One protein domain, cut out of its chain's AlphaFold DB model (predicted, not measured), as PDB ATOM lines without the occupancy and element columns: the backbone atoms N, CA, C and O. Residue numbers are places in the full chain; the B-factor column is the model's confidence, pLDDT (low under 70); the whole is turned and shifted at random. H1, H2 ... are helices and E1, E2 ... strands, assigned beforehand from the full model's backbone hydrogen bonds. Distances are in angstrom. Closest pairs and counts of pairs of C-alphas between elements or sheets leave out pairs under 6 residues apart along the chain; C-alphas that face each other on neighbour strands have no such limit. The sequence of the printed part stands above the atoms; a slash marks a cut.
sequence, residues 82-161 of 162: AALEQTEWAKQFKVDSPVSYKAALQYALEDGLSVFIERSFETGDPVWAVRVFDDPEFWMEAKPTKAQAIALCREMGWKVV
ATOM      1  N   ALA A  82     114.818 128.400  74.418       83.25
ATOM      2  CA  ALA A  82     115.223 128.120  73.046       83.25
ATOM      3  C   ALA A  82     114.737 126.752  72.537       83.25
ATOM      4  O   ALA A  82     114.433 126.630  71.358       83.25
ATOM      5  N   ALA A  83     114.652 125.729  73.394       84.62
ATOM      6  CA  ALA A  83     114.098 124.430  73.013       84.62
ATOM      7  C   ALA A  83     112.569 124.480  72.866       84.62
ATOM      8  O   ALA A  83     112.040 123.937  71.898       84.62
ATOM      9  N   LEU A  84     111.864 125.166  73.777       88.56
ATOM     10  CA  LEU A  84     110.410 125.345  73.694       88.56
ATOM     11  C   LEU A  84     110.008 126.106  72.439       88.56
ATOM     12  O   LEU A  84     109.092 125.677  71.749       88.56
ATOM     13  N   GLU A  85     110.717 127.178  72.093       89.44
ATOM     14  CA  GLU A  85     110.438 127.978  70.894       89.44
ATOM     15  C   GLU A  85     110.553 127.178  69.584       89.44
ATOM     16  O   GLU A  85     109.982 127.575  68.567       89.44
ATOM     17  N   GLN A  86     111.271 126.050  69.588       89.56
ATOM     18  CA  GLN A  86     111.381 125.159  68.429       89.56
ATOM     19  C   GLN A  86     110.243 124.140  68.332       89.56
ATOM     20  O   GLN A  86     110.110 123.498  67.286       89.56
ATOM     21  N   THR A  87     109.422 123.995  69.374       89.50
ATOM     22  CA  THR A  87     108.253 123.107  69.352       89.50
ATOM     23  C   THR A  87     107.178 123.647  68.413       89.50
ATOM     24  O   THR A  87     107.012 124.859  68.255       89.50
ATOM     25  N   GLU A  88     106.417 122.743  67.798       91.00
ATOM     26  CA  GLU A  88     105.299 123.135  66.934       91.00
ATOM     27  C   GLU A  88     104.204 123.856  67.724       91.00
ATOM     28  O   GLU A  88     103.637 124.829  67.229       91.00
ATOM     29  N   TRP A  89     103.978 123.465  68.985       93.88
ATOM     30  CA  TRP A  89     103.084 124.188  69.890       93.88
ATOM     31  C   TRP A  89     103.499 125.653  70.049       93.88
ATOM     32  O   TRP A  89     102.684 126.534  69.803       93.88
ATOM     33  N   ALA A  90     104.757 125.941  70.396       91.62
ATOM     34  CA  ALA A  90     105.190 127.318  70.629       91.62
ATOM     35  C   ALA A  90     105.113 128.167  69.351       91.62
ATOM     36  O   ALA A  90     104.642 129.306  69.387       91.62
ATOM     37  N   LYS A  91     105.522 127.612  68.202       92.31
ATOM     38  CA  LYS A  91     105.412 128.306  66.909       92.31
ATOM     39  C   LYS A  91     103.963 128.667  66.594       92.31
ATOM     40  O   LYS A  91     103.702 129.805  66.211       92.31
ATOM     41  N   GLN A  92     103.042 127.726  66.791       90.69
ATOM     42  CA  GLN A  92     101.623 127.932  66.522       90.69
ATOM     43  C   GLN A  92     100.993 128.908  67.527       90.69
ATOM     44  O   GLN A  92     100.366 129.885  67.127       90.69
ATOM     45  N   PHE A  93     101.267 128.739  68.823       91.62
ATOM     46  CA  PHE A  93     100.773 129.623  69.879       91.62
ATOM     47  C   PHE A  93     101.208 131.076  69.659       91.62
ATOM     48  O   PHE A  93     100.443 132.007  69.897       91.62
ATOM     49  N   LYS A  94     102.431 131.299  69.162       92.44
ATOM     50  CA  LYS A  94     102.921 132.643  68.827       92.44
ATOM     51  C   LYS A  94     102.101 133.316  67.726       92.44
ATOM     52  O   LYS A  94     101.948 134.535  67.761       92.44
ATOM     53  N   VAL A  95     101.625 132.549  66.746       92.06
ATOM     54  CA  VAL A  95     100.775 133.054  65.659       92.06
ATOM     55  C   VAL A  95      99.372 133.345  66.182       92.06
ATOM     56  O   VAL A  95      98.843 134.425  65.930       92.06
ATOM     57  N   ASP A  96      98.810 132.417  66.954       87.25
ATOM     58  CA  ASP A  96      97.419 132.488  67.407       87.25
ATOM     59  C   ASP A  96      97.223 133.488  68.555       87.25
ATOM     60  O   ASP A  96      96.164 134.095  68.701       87.25
ATOM     61  N   SER A  97      98.237 133.665  69.403       87.38
ATOM     62  CA  SER A  97      98.174 134.471  70.628       87.38
ATOM     63  C   SER A  97      99.518 135.149  70.939       87.38
ATOM     64  O   SER A  97     100.132 134.900  71.984       87.38
ATOM     65  N   PRO A  98      99.990 136.071  70.074       87.31
ATOM     66  CA  PRO A  98     101.308 136.696  70.206       87.31
ATOM     67  C   PRO A  98     101.488 137.479  71.514       87.31
ATOM     68  O   PRO A  98     102.593 137.530  72.052       87.31
ATOM     69  N   VAL A  99     100.412 138.070  72.044       86.25
ATOM     70  CA  VAL A  99     100.436 138.857  73.291       86.25
ATOM     71  C   VAL A  99     100.702 137.965  74.507       86.25
ATOM     72  O   VAL A  99     101.471 138.337  75.390       86.25
ATOM     73  N   SER A 100     100.125 136.762  74.519       87.19
ATOM     74  CA  SER A 100     100.240 135.802  75.623       87.19
ATOM     75  C   SER A 100     101.447 134.871  75.486       87.19
ATOM     76  O   SER A 100     101.772 134.148  76.425       87.19
ATOM     77  N   TYR A 101     102.148 134.897  74.348       88.75
ATOM     78  CA  TYR A 101     103.231 133.962  74.022       88.75
ATOM     79  C   TYR A 101     104.338 133.908  75.081       88.75
ATOM     80  O   TYR A 101     104.779 132.833  75.483       88.75
ATOM     81  N   LYS A 102     104.766 135.070  75.586       88.69
ATOM     82  CA  LYS A 102     105.814 135.134  76.613       88.69
ATOM     83  C   LYS A 102     105.371 134.479  77.926       88.69
ATOM     84  O   LYS A 102     106.170 133.776  78.535       88.69
ATOM     85  N   ALA A 103     104.123 134.701  78.339       89.50
ATOM     86  CA  ALA A 103     103.559 134.090  79.539       89.50
ATOM     87  C   ALA A 103     103.377 132.573  79.356       89.50
ATOM     88  O   ALA A 103     103.766 131.800  80.224       89.50
ATOM     89  N   ALA A 104     102.912 132.137  78.183       90.94
ATOM     90  CA  ALA A 104     102.781 130.718  77.858       90.94
ATOM     91  C   ALA A 104     104.127 129.983  77.931       90.94
ATOM     92  O   ALA A 104     104.211 128.894  78.495       90.94
ATOM     93  N   LEU A 105     105.205 130.590  77.418       91.31
ATOM     94  CA  LEU A 105     106.550 130.033  77.558       91.31
ATOM     95  C   LEU A 105     106.988 129.960  79.021       91.31
ATOM     96  O   LEU A 105     107.599 128.970  79.401       91.31
ATOM     97  N   GLN A 106     106.679 130.967  79.843       90.00
ATOM     98  CA  GLN A 106     107.014 130.943  81.270       90.00
ATOM     99  C   GLN A 106     106.347 129.768  81.986       90.00
ATOM    100  O   GLN A 106     107.044 129.036  82.682       90.00
ATOM    101  N   TYR A 107     105.059 129.530  81.734       90.69
ATOM    102  CA  TYR A 107     104.366 128.357  82.264       90.69
ATOM    103  C   TYR A 107     104.964 127.050  81.735       90.69
ATOM    104  O   TYR A 107     105.219 126.125  82.498       90.69
ATOM    105  N   ALA A 108     105.258 126.965  80.436       89.56
ATOM    106  CA  ALA A 108     105.819 125.753  79.838       89.56
ATOM    107  C   ALA A 108     107.256 125.422  80.299       89.56
ATOM    108  O   ALA A 108     107.704 124.293  80.097       89.56
ATOM    109  N   LEU A 109     107.978 126.375  80.900       87.00
ATOM    110  CA  LEU A 109     109.283 126.139  81.535       87.00
ATOM    111  C   LEU A 109     109.161 125.486  82.914       87.00
ATOM    112  O   LEU A 109     110.155 124.952  83.411       87.00
ATOM    113  N   GLU A 110     107.992 125.557  83.551       84.50
ATOM    114  CA  GLU A 110     107.784 124.965  84.866       84.50
ATOM    115  C   GLU A 110     107.872 123.441  84.782       84.50
ATOM    116  O   GLU A 110     107.151 122.789  84.019       84.50
ATOM    117  N   ASP A 111     108.760 122.856  85.589       78.06
ATOM    118  CA  ASP A 111     108.899 121.407  85.629       78.06
ATOM    119  C   ASP A 111     107.615 120.770  86.173       78.06
ATOM    120  O   ASP A 111     107.201 121.005  87.312       78.06
ATOM    121  N   GLY A 112     106.963 119.969  85.333       76.56
ATOM    122  CA  GLY A 112     105.704 119.323  85.675       76.56
ATOM    123  C   GLY A 112     104.535 120.291  85.877       76.56
ATOM    124  O   GLY A 112     103.691 120.002  86.733       76.56
ATOM    125  N   LEU A 113     104.475 121.387  85.098       90.38
ATOM    126  CA  LEU A 113     103.334 122.315  85.032       90.38
ATOM    127  C   LEU A 113     102.011 121.555  85.179       90.38
ATOM    128  O   LEU A 113     101.721 120.638  84.403       90.38
ATOM    129  N   SER A 114     101.219 121.925  86.185       92.06
ATOM    130  CA  SER A 114      99.915 121.309  86.417       92.06
ATOM    131  C   SER A 114      98.858 122.011  85.576       92.06
ATOM    132  O   SER A 114      98.709 123.230  85.639       92.06
ATOM    133  N   VAL A 115      98.127 121.229  84.789       94.38
ATOM    134  CA  VAL A 115      97.082 121.717  83.885       94.38
ATOM    135  C   VAL A 115      95.810 120.909  84.068       94.38
ATOM    136  O   VAL A 115      95.874 119.712  84.337       94.38
ATOM    137  N   PHE A 116      94.651 121.522  83.870       93.94
ATOM    138  CA  PHE A 116      93.392 120.791  83.738       93.94
ATOM    139  C   PHE A 116      92.858 120.932  82.315       93.94
ATOM    140  O   PHE A 116      93.188 121.873  81.588       93.94
ATOM    141  N   ILE A 117      92.074 119.940  81.895       94.06
ATOM    142  CA  ILE A 117      91.489 119.894  80.557       94.06
ATOM    143  C   ILE A 117      89.977 119.919  80.695       94.06
ATOM    144  O   ILE A 117      89.369 118.932  81.120       94.06
ATOM    145  N   GLU A 118      89.371 121.014  80.263       92.31
ATOM    146  CA  GLU A 118      87.926 121.192  80.297       92.31
ATOM    147  C   GLU A 118      87.351 121.431  78.905       92.31
ATOM    148  O   GLU A 118      88.048 121.808  77.963       92.31
ATOM    149  N   ARG A 119      86.053 121.174  78.766       92.75
ATOM    150  CA  ARG A 119      85.333 121.463  77.532       92.75
ATOM    151  C   ARG A 119      84.811 122.896  77.601       92.75
ATOM    152  O   ARG A 119      83.981 123.183  78.457       92.75
ATOM    153  N   SER A 120      85.250 123.752  76.684       88.38
ATOM    154  CA  SER A 120      84.810 125.145  76.578       88.38
ATOM    155  C   SER A 120      84.061 125.395  75.266       88.38
ATOM    156  O   SER A 120      84.255 124.691  74.273       88.38
ATOM    157  N   PHE A 121      83.182 126.396  75.289       89.38
ATOM    158  CA  PHE A 121      82.392 126.880  74.150       89.38
ATOM    159  C   PHE A 121      82.667 128.365  73.854       89.38
ATOM    160  O   PHE A 121      81.976 128.969  73.039       89.38
ATOM    161  N   GLU A 122      83.655 128.972  74.522       80.31
ATOM    162  CA  GLU A 122      83.952 130.412  74.430       80.31
ATOM    163  C   GLU A 122      84.361 130.850  73.016       80.31
ATOM    164  O   GLU A 122      84.142 131.993  72.627       80.31
ATOM    165  N   THR A 123      84.885 129.923  72.214       73.19
ATOM    166  CA  THR A 123      85.262 130.135  70.811       73.19
ATOM    167  C   THR A 123      84.106 129.934  69.823       73.19
ATOM    168  O   THR A 123      84.320 129.984  68.616       73.19
ATOM    169  N   GLY A 124      82.886 129.667  70.301       79.31
ATOM    170  CA  GLY A 124      81.717 129.321  69.481       79.31
ATOM    171  C   GLY A 124      81.625 127.825  69.168       79.31
ATOM    172  O   GLY A 124      80.574 127.221  69.381       79.31
ATOM    173  N   ASP A 125      82.733 127.207  68.753       84.88
ATOM    174  CA  ASP A 125      82.836 125.753  68.597       84.88
ATOM    175  C   ASP A 125      83.303 125.066  69.892       84.88
ATOM    176  O   ASP A 125      84.143 125.615  70.611       84.88
ATOM    177  N   PRO A 126      82.798 123.854  70.206       89.00
ATOM    178  CA  PRO A 126      83.225 123.112  71.384       89.00
ATOM    179  C   PRO A 126      84.682 122.665  71.251       89.00
ATOM    180  O   PRO A 126      85.009 121.809  70.427       89.00
ATOM    181  N   VAL A 127      85.531 123.173  72.136       92.00
ATOM    182  CA  VAL A 127      86.953 122.830  72.216       92.00
ATOM    183  C   VAL A 127      87.300 122.239  73.576       92.00
ATOM    184  O   VAL A 127      86.584 122.403  74.562       92.00
ATOM    185  N   TRP A 128      88.417 121.525  73.628       93.50
ATOM    186  CA  TRP A 128      89.045 121.060  74.854       93.50
ATOM    187  C   TRP A 128      90.208 121.989  75.183       93.50
ATOM    188  O   TRP A 128      91.259 121.920  74.542       93.50
ATOM    189  N   ALA A 129      89.975 122.878  76.144       93.12
ATOM    190  CA  ALA A 129      90.933 123.870  76.602       93.12
ATOM    191  C   ALA A 129      91.898 123.234  77.606       93.12
ATOM    192  O   ALA A 129      91.467 122.561  78.543       93.12
ATOM    193  N   VAL A 130      93.195 123.451  77.407       94.81
ATOM    194  CA  VAL A 130      94.249 123.139  78.376       94.81
ATOM    195  C   VAL A 130      94.529 124.418  79.151       94.81
ATOM    196  O   VAL A 130      94.981 125.401  78.563       94.81
ATOM    197  N   ARG A 131      94.258 124.415  80.454       93.19
ATOM    198  CA  ARG A 131      94.396 125.593  81.321       93.19
ATOM    199  C   ARG A 131      95.389 125.343  82.437       93.19
ATOM    200  O   ARG A 131      95.517 124.210  82.907       93.19
ATOM    201  N   VAL A 132      96.092 126.393  82.847       91.94
ATOM    202  CA  VAL A 132      97.024 126.326  83.977       91.94
ATOM    203  C   VAL A 132      96.220 126.135  85.260       91.94
ATOM    204  O   VAL A 132      95.228 126.818  85.487       91.94
ATOM    205  N   PHE A 133      96.620 125.190  86.107       89.94
ATOM    206  CA  PHE A 133      95.882 124.897  87.337       89.94
ATOM    207  C   PHE A 133      95.898 126.070  88.328       89.94
ATOM    208  O   PHE A 133      94.862 126.408  88.892       89.94
ATOM    209  N   ASP A 134      97.057 126.710  88.497       85.44
ATOM    210  CA  ASP A 134      97.226 127.867  89.386       85.44
ATOM    211  C   ASP A 134      96.764 129.196  88.745       85.44
ATOM    212  O   ASP A 134      96.654 130.205  89.441       85.44
ATOM    213  N   ASP A 135      96.454 129.191  87.442       89.25
ATOM    214  CA  ASP A 135      95.902 130.327  86.688       89.25
ATOM    215  C   ASP A 135      94.822 129.854  85.683       89.25
ATOM    216  O   ASP A 135      95.075 129.738  84.479       89.25
ATOM    217  N   PRO A 136      93.600 129.541  86.166       85.75
ATOM    218  CA  PRO A 136      92.519 128.962  85.357       85.75
ATOM    219  C   PRO A 136      92.004 129.848  84.216       85.75
ATOM    220  O   PRO A 136      91.265 129.365  83.355       85.75
ATOM    221  N   GLU A 137      92.330 131.141  84.218       88.00
ATOM    222  CA  GLU A 137      91.970 132.064  83.138       88.00
ATOM    223  C   GLU A 137      92.957 131.969  81.966       88.00
ATOM    224  O   GLU A 137      92.623 132.351  80.843       88.00
ATOM    225  N   PHE A 138      94.150 131.408  82.190       89.31
ATOM    226  CA  PHE A 138      95.178 131.277  81.170       89.31
ATOM    227  C   PHE A 138      95.057 129.971  80.381       89.31
ATOM    228  O   PHE A 138      95.187 128.861  80.907       89.31
ATOM    229  N   TRP A 139      94.875 130.110  79.068       92.44
ATOM    230  CA  TRP A 139      94.795 128.990  78.139       92.44
ATOM    231  C   TRP A 139      96.174 128.699  77.551       92.44
ATOM    232  O   TRP A 139      96.757 129.527  76.854       92.44
ATOM    233  N   MET A 140      96.669 127.491  77.790       92.75
ATOM    234  CA  MET A 140      97.892 126.979  77.171       92.75
ATOM    235  C   MET A 140      97.644 126.467  75.751       92.75
ATOM    236  O   MET A 140      98.555 126.478  74.927       92.75
ATOM    237  N   GLU A 141      96.433 125.982  75.468       93.25
ATOM    238  CA  GLU A 141      96.035 125.460  74.158       93.25
ATOM    239  C   GLU A 141      94.516 125.208  74.098       93.25
ATOM    240  O   GLU A 141      93.888 124.948  75.125       93.25
ATOM    241  N   ALA A 142      93.941 125.178  72.891       91.50
ATOM    242  CA  ALA A 142      92.617 124.612  72.634       91.50
ATOM    243  C   ALA A 142      92.667 123.567  71.506       91.50
ATOM    244  O   ALA A 142      93.140 123.845  70.405       91.50
ATOM    245  N   LYS A 143      92.151 122.351  71.742       90.88
ATOM    246  CA  LYS A 143      92.076 121.297  70.708       90.88
ATOM    247  C   LYS A 143      90.641 120.832  70.435       90.88
ATOM    248  O   LYS A 143      89.835 120.782  71.361       90.88
ATOM    249  N   PRO A 144      90.318 120.386  69.204       90.19
ATOM    250  CA  PRO A 144      88.990 119.854  68.878       90.19
ATOM    251  C   PRO A 144      88.583 118.622  69.698       90.19
ATOM    252  O   PRO A 144      87.401 118.367  69.915       90.19
ATOM    253  N   THR A 145      89.551 117.826  70.167       91.62
ATOM    254  CA  THR A 145      89.282 116.595  70.924       91.62
ATOM    255  C   THR A 145      90.092 116.515  72.217       91.62
ATOM    256  O   THR A 145      91.257 116.915  72.265       91.62
ATOM    257  N   LYS A 146      89.510 115.899  73.261       92.31
ATOM    258  CA  LYS A 146      90.200 115.652  74.541       92.31
ATOM    259  C   LYS A 146      91.474 114.831  74.348       92.31
ATOM    260  O   LYS A 146      92.474 115.065  75.015       92.31
ATOM    261  N   ALA A 147      91.443 113.873  73.421       92.50
ATOM    262  CA  ALA A 147      92.583 113.017  73.112       92.50
ATOM    263  C   ALA A 147      93.780 113.821  72.580       92.50
ATOM    264  O   ALA A 147      94.903 113.587  73.020       92.50
ATOM    265  N   GLN A 148      93.542 114.794  71.694       91.56
ATOM    266  CA  GLN A 148      94.587 115.693  71.192       91.56
ATOM    267  C   GLN A 148      95.143 116.597  72.298       91.56
ATOM    268  O   GLN A 148      96.356 116.760  72.386       91.56
ATOM    269  N   ALA A 149      94.285 117.130  73.174       91.94
ATOM    270  CA  ALA A 149      94.724 117.933  74.318       91.94
ATOM    271  C   ALA A 149      95.619 117.120  75.277       91.94
ATOM    272  O   ALA A 149      96.695 117.571  75.666       91.94
ATOM    273  N   ILE A 150      95.227 115.880  75.598       92.38
ATOM    274  CA  ILE A 150      96.032 114.964  76.425       92.38
ATOM    275  C   ILE A 150      97.355 114.610  75.735       92.38
ATOM    276  O   ILE A 150      98.385 114.526  76.404       92.38
ATOM    277  N   ALA A 151      97.340 114.377  74.419       92.88
ATOM    278  CA  ALA A 151      98.547 114.068  73.657       92.88
ATOM    279  C   ALA A 151      99.559 115.219  73.725       92.88
ATOM    280  O   ALA A 151     100.717 114.964  74.047       92.88
ATOM    281  N   LEU A 152      99.103 116.464  73.543       92.00
ATOM    282  CA  LEU A 152      99.950 117.644  73.707       92.00
ATOM    283  C   LEU A 152     100.518 117.734  75.128       92.00
ATOM    284  O   LEU A 152     101.721 117.905  75.292       92.00
ATOM    285  N   CYS A 153      99.689 117.564  76.162       91.69
ATOM    286  CA  CYS A 153     100.173 117.620  77.547       91.69
ATOM    287  C   CYS A 153     101.282 116.586  77.802       91.69
ATOM    288  O   CYS A 153     102.265 116.884  78.472       91.69
ATOM    289  N   ARG A 154     101.163 115.377  77.234       90.62
ATOM    290  CA  ARG A 154     102.197 114.333  77.337       90.62
ATOM    291  C   ARG A 154     103.475 114.696  76.589       90.62
ATOM    292  O   ARG A 154     104.551 114.444  77.120       90.62
ATOM    293  N   GLU A 155     103.354 115.256  75.387       88.62
ATOM    294  CA  GLU A 155     104.488 115.727  74.582       88.62
ATOM    295  C   GLU A 155     105.272 116.814  75.321       88.62
ATOM    296  O   GLU A 155     106.493 116.730  75.440       88.62
ATOM    297  N   MET A 156     104.553 117.774  75.899       88.38
ATOM    298  CA  MET A 156     105.128 118.899  76.636       88.38
ATOM    299  C   MET A 156     105.565 118.538  78.063       88.38
ATOM    300  O   MET A 156     106.179 119.348  78.750       88.38
ATOM    301  N   GLY A 157     105.256 117.326  78.534       88.88
ATOM    302  CA  GLY A 157     105.565 116.890  79.896       88.88
ATOM    303  C   GLY A 157     104.709 117.546  80.985       88.88
ATOM    304  O   GLY A 157     105.072 117.468  82.159       88.88
ATOM    305  N   TRP A 158     103.582 118.160  80.625       92.81
ATOM    306  CA  TRP A 158     102.638 118.765  81.563       92.81
ATOM    307  C   TRP A 158     101.828 117.702  82.306       92.81
ATOM    308  O   TRP A 158     101.430 116.666  81.757       92.81
ATOM    309  N   LYS A 159     101.554 117.968  83.579       93.06
ATOM    310  CA  LYS A 159     100.800 117.080  84.454       93.06
ATOM    311  C   LYS A 159      99.319 117.438  84.400       93.06
ATOM    312  O   LYS A 159      98.897 118.444  84.958       93.06
ATOM    313  N   VAL A 160      98.524 116.565  83.788       92.06
ATOM    314  CA  VAL A 160      97.065 116.702  83.811       92.06
ATOM    315  C   VAL A 160      96.542 116.370  85.210       92.06
ATOM    316  O   VAL A 160      96.822 115.289  85.735       92.06
ATOM    317  N   VAL A 161      95.797 117.298  85.799       90.62
ATOM    318  CA  VAL A 161      95.045 117.129  87.045       90.62
ATOM    319  C   VAL A 161      93.542 117.122  86.739       90.62
ATOM    320  O   VAL A 161      93.113 117.713  85.745       90.62
TER     321      VAL A 161
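This is residues 82 to 161 of the 162 residues of an uncharacterized protein of Fusarium oxysporum f. sp. narcissi (UniProt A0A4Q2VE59). A small twisted sheet of three strands, E1, E2 and E3, has the helix H3 packed along it, while a helical hairpin of H1 and H2 packs on E3 near the end of the sheet where E2 ends and E3 begins. The residues after H3 fold back to E1, where residues 159 to 160 pair with residues 114 to 115. The printed part has 80 residues, with three named helices and three named strands in the order H1, H2, E1, E2, E3, H3. The sheet has the order E1, E2, E3, antiparallel throughout, and the class is mixed, helices and strands. The whole is compact, with a radius of gyration of the C-alphas of 11.6 A, and rounded, spanning 33 by 26 by 21 A.

H1, residues 88 to 96, and H2, residues 101 to 108, form a helical hairpin: they touch, the closest C-alphas being those of Lys 94 and Tyr 101, 5.4 A apart. They run opposite ways at a shallow tilt of 34 degrees, only just short of steep. E1, residues 114 to 120, E2, residues 127 to 132, and E3, residues 139 to 143, form a meander, each strand the antiparallel neighbour of the one before. The sheet is only just strongly twisted, with C-alphas up to 4.1 A off its best plane. In the hairpin of E1 and E2, N 118 and O 129 are within hydrogen-bond range at 3.1 A; in that of E2 and E3, N 130 and O 141 are at 2.8 A. H1 only grazes the sheet, with its residues 89 to 96. H2 is on the sheet at a height of 9.5 A and runs across the strands, at 84 degrees to E3 on the local plane. H3, residues 146 to 155, is on the sheet at a height of 8.7 A, over E2 and E3; the closest C-alphas of H3 and E2 are those of Lys 146 and Trp 128, 5.5 A apart. It runs along the strands, but only just, at 28 degrees to E2 on the local plane. H2 and H3 with the sheet make two layers, helices on one face of a sheet. H2 and H3 are apart. In H1, H2 and H3 every O i to N i+4 pair is within hydrogen-bond range.

H1 begins at C-alpha 88, (105.299, 123.135, 66.934), and measures 12.2 A. E1 is 18.4 A long, E2 15.9 A and H3 14.3 A, with H3 ending at C-alpha 155, (104.488, 115.727, 74.582).

The C-alphas farthest apart are those of Ala 82 and Gly 124, at 33.7 A. The printed part has no cut, and no link between its named elements is long. Mean pLDDT of the printed part is 89.6, and no printed residue is under 70.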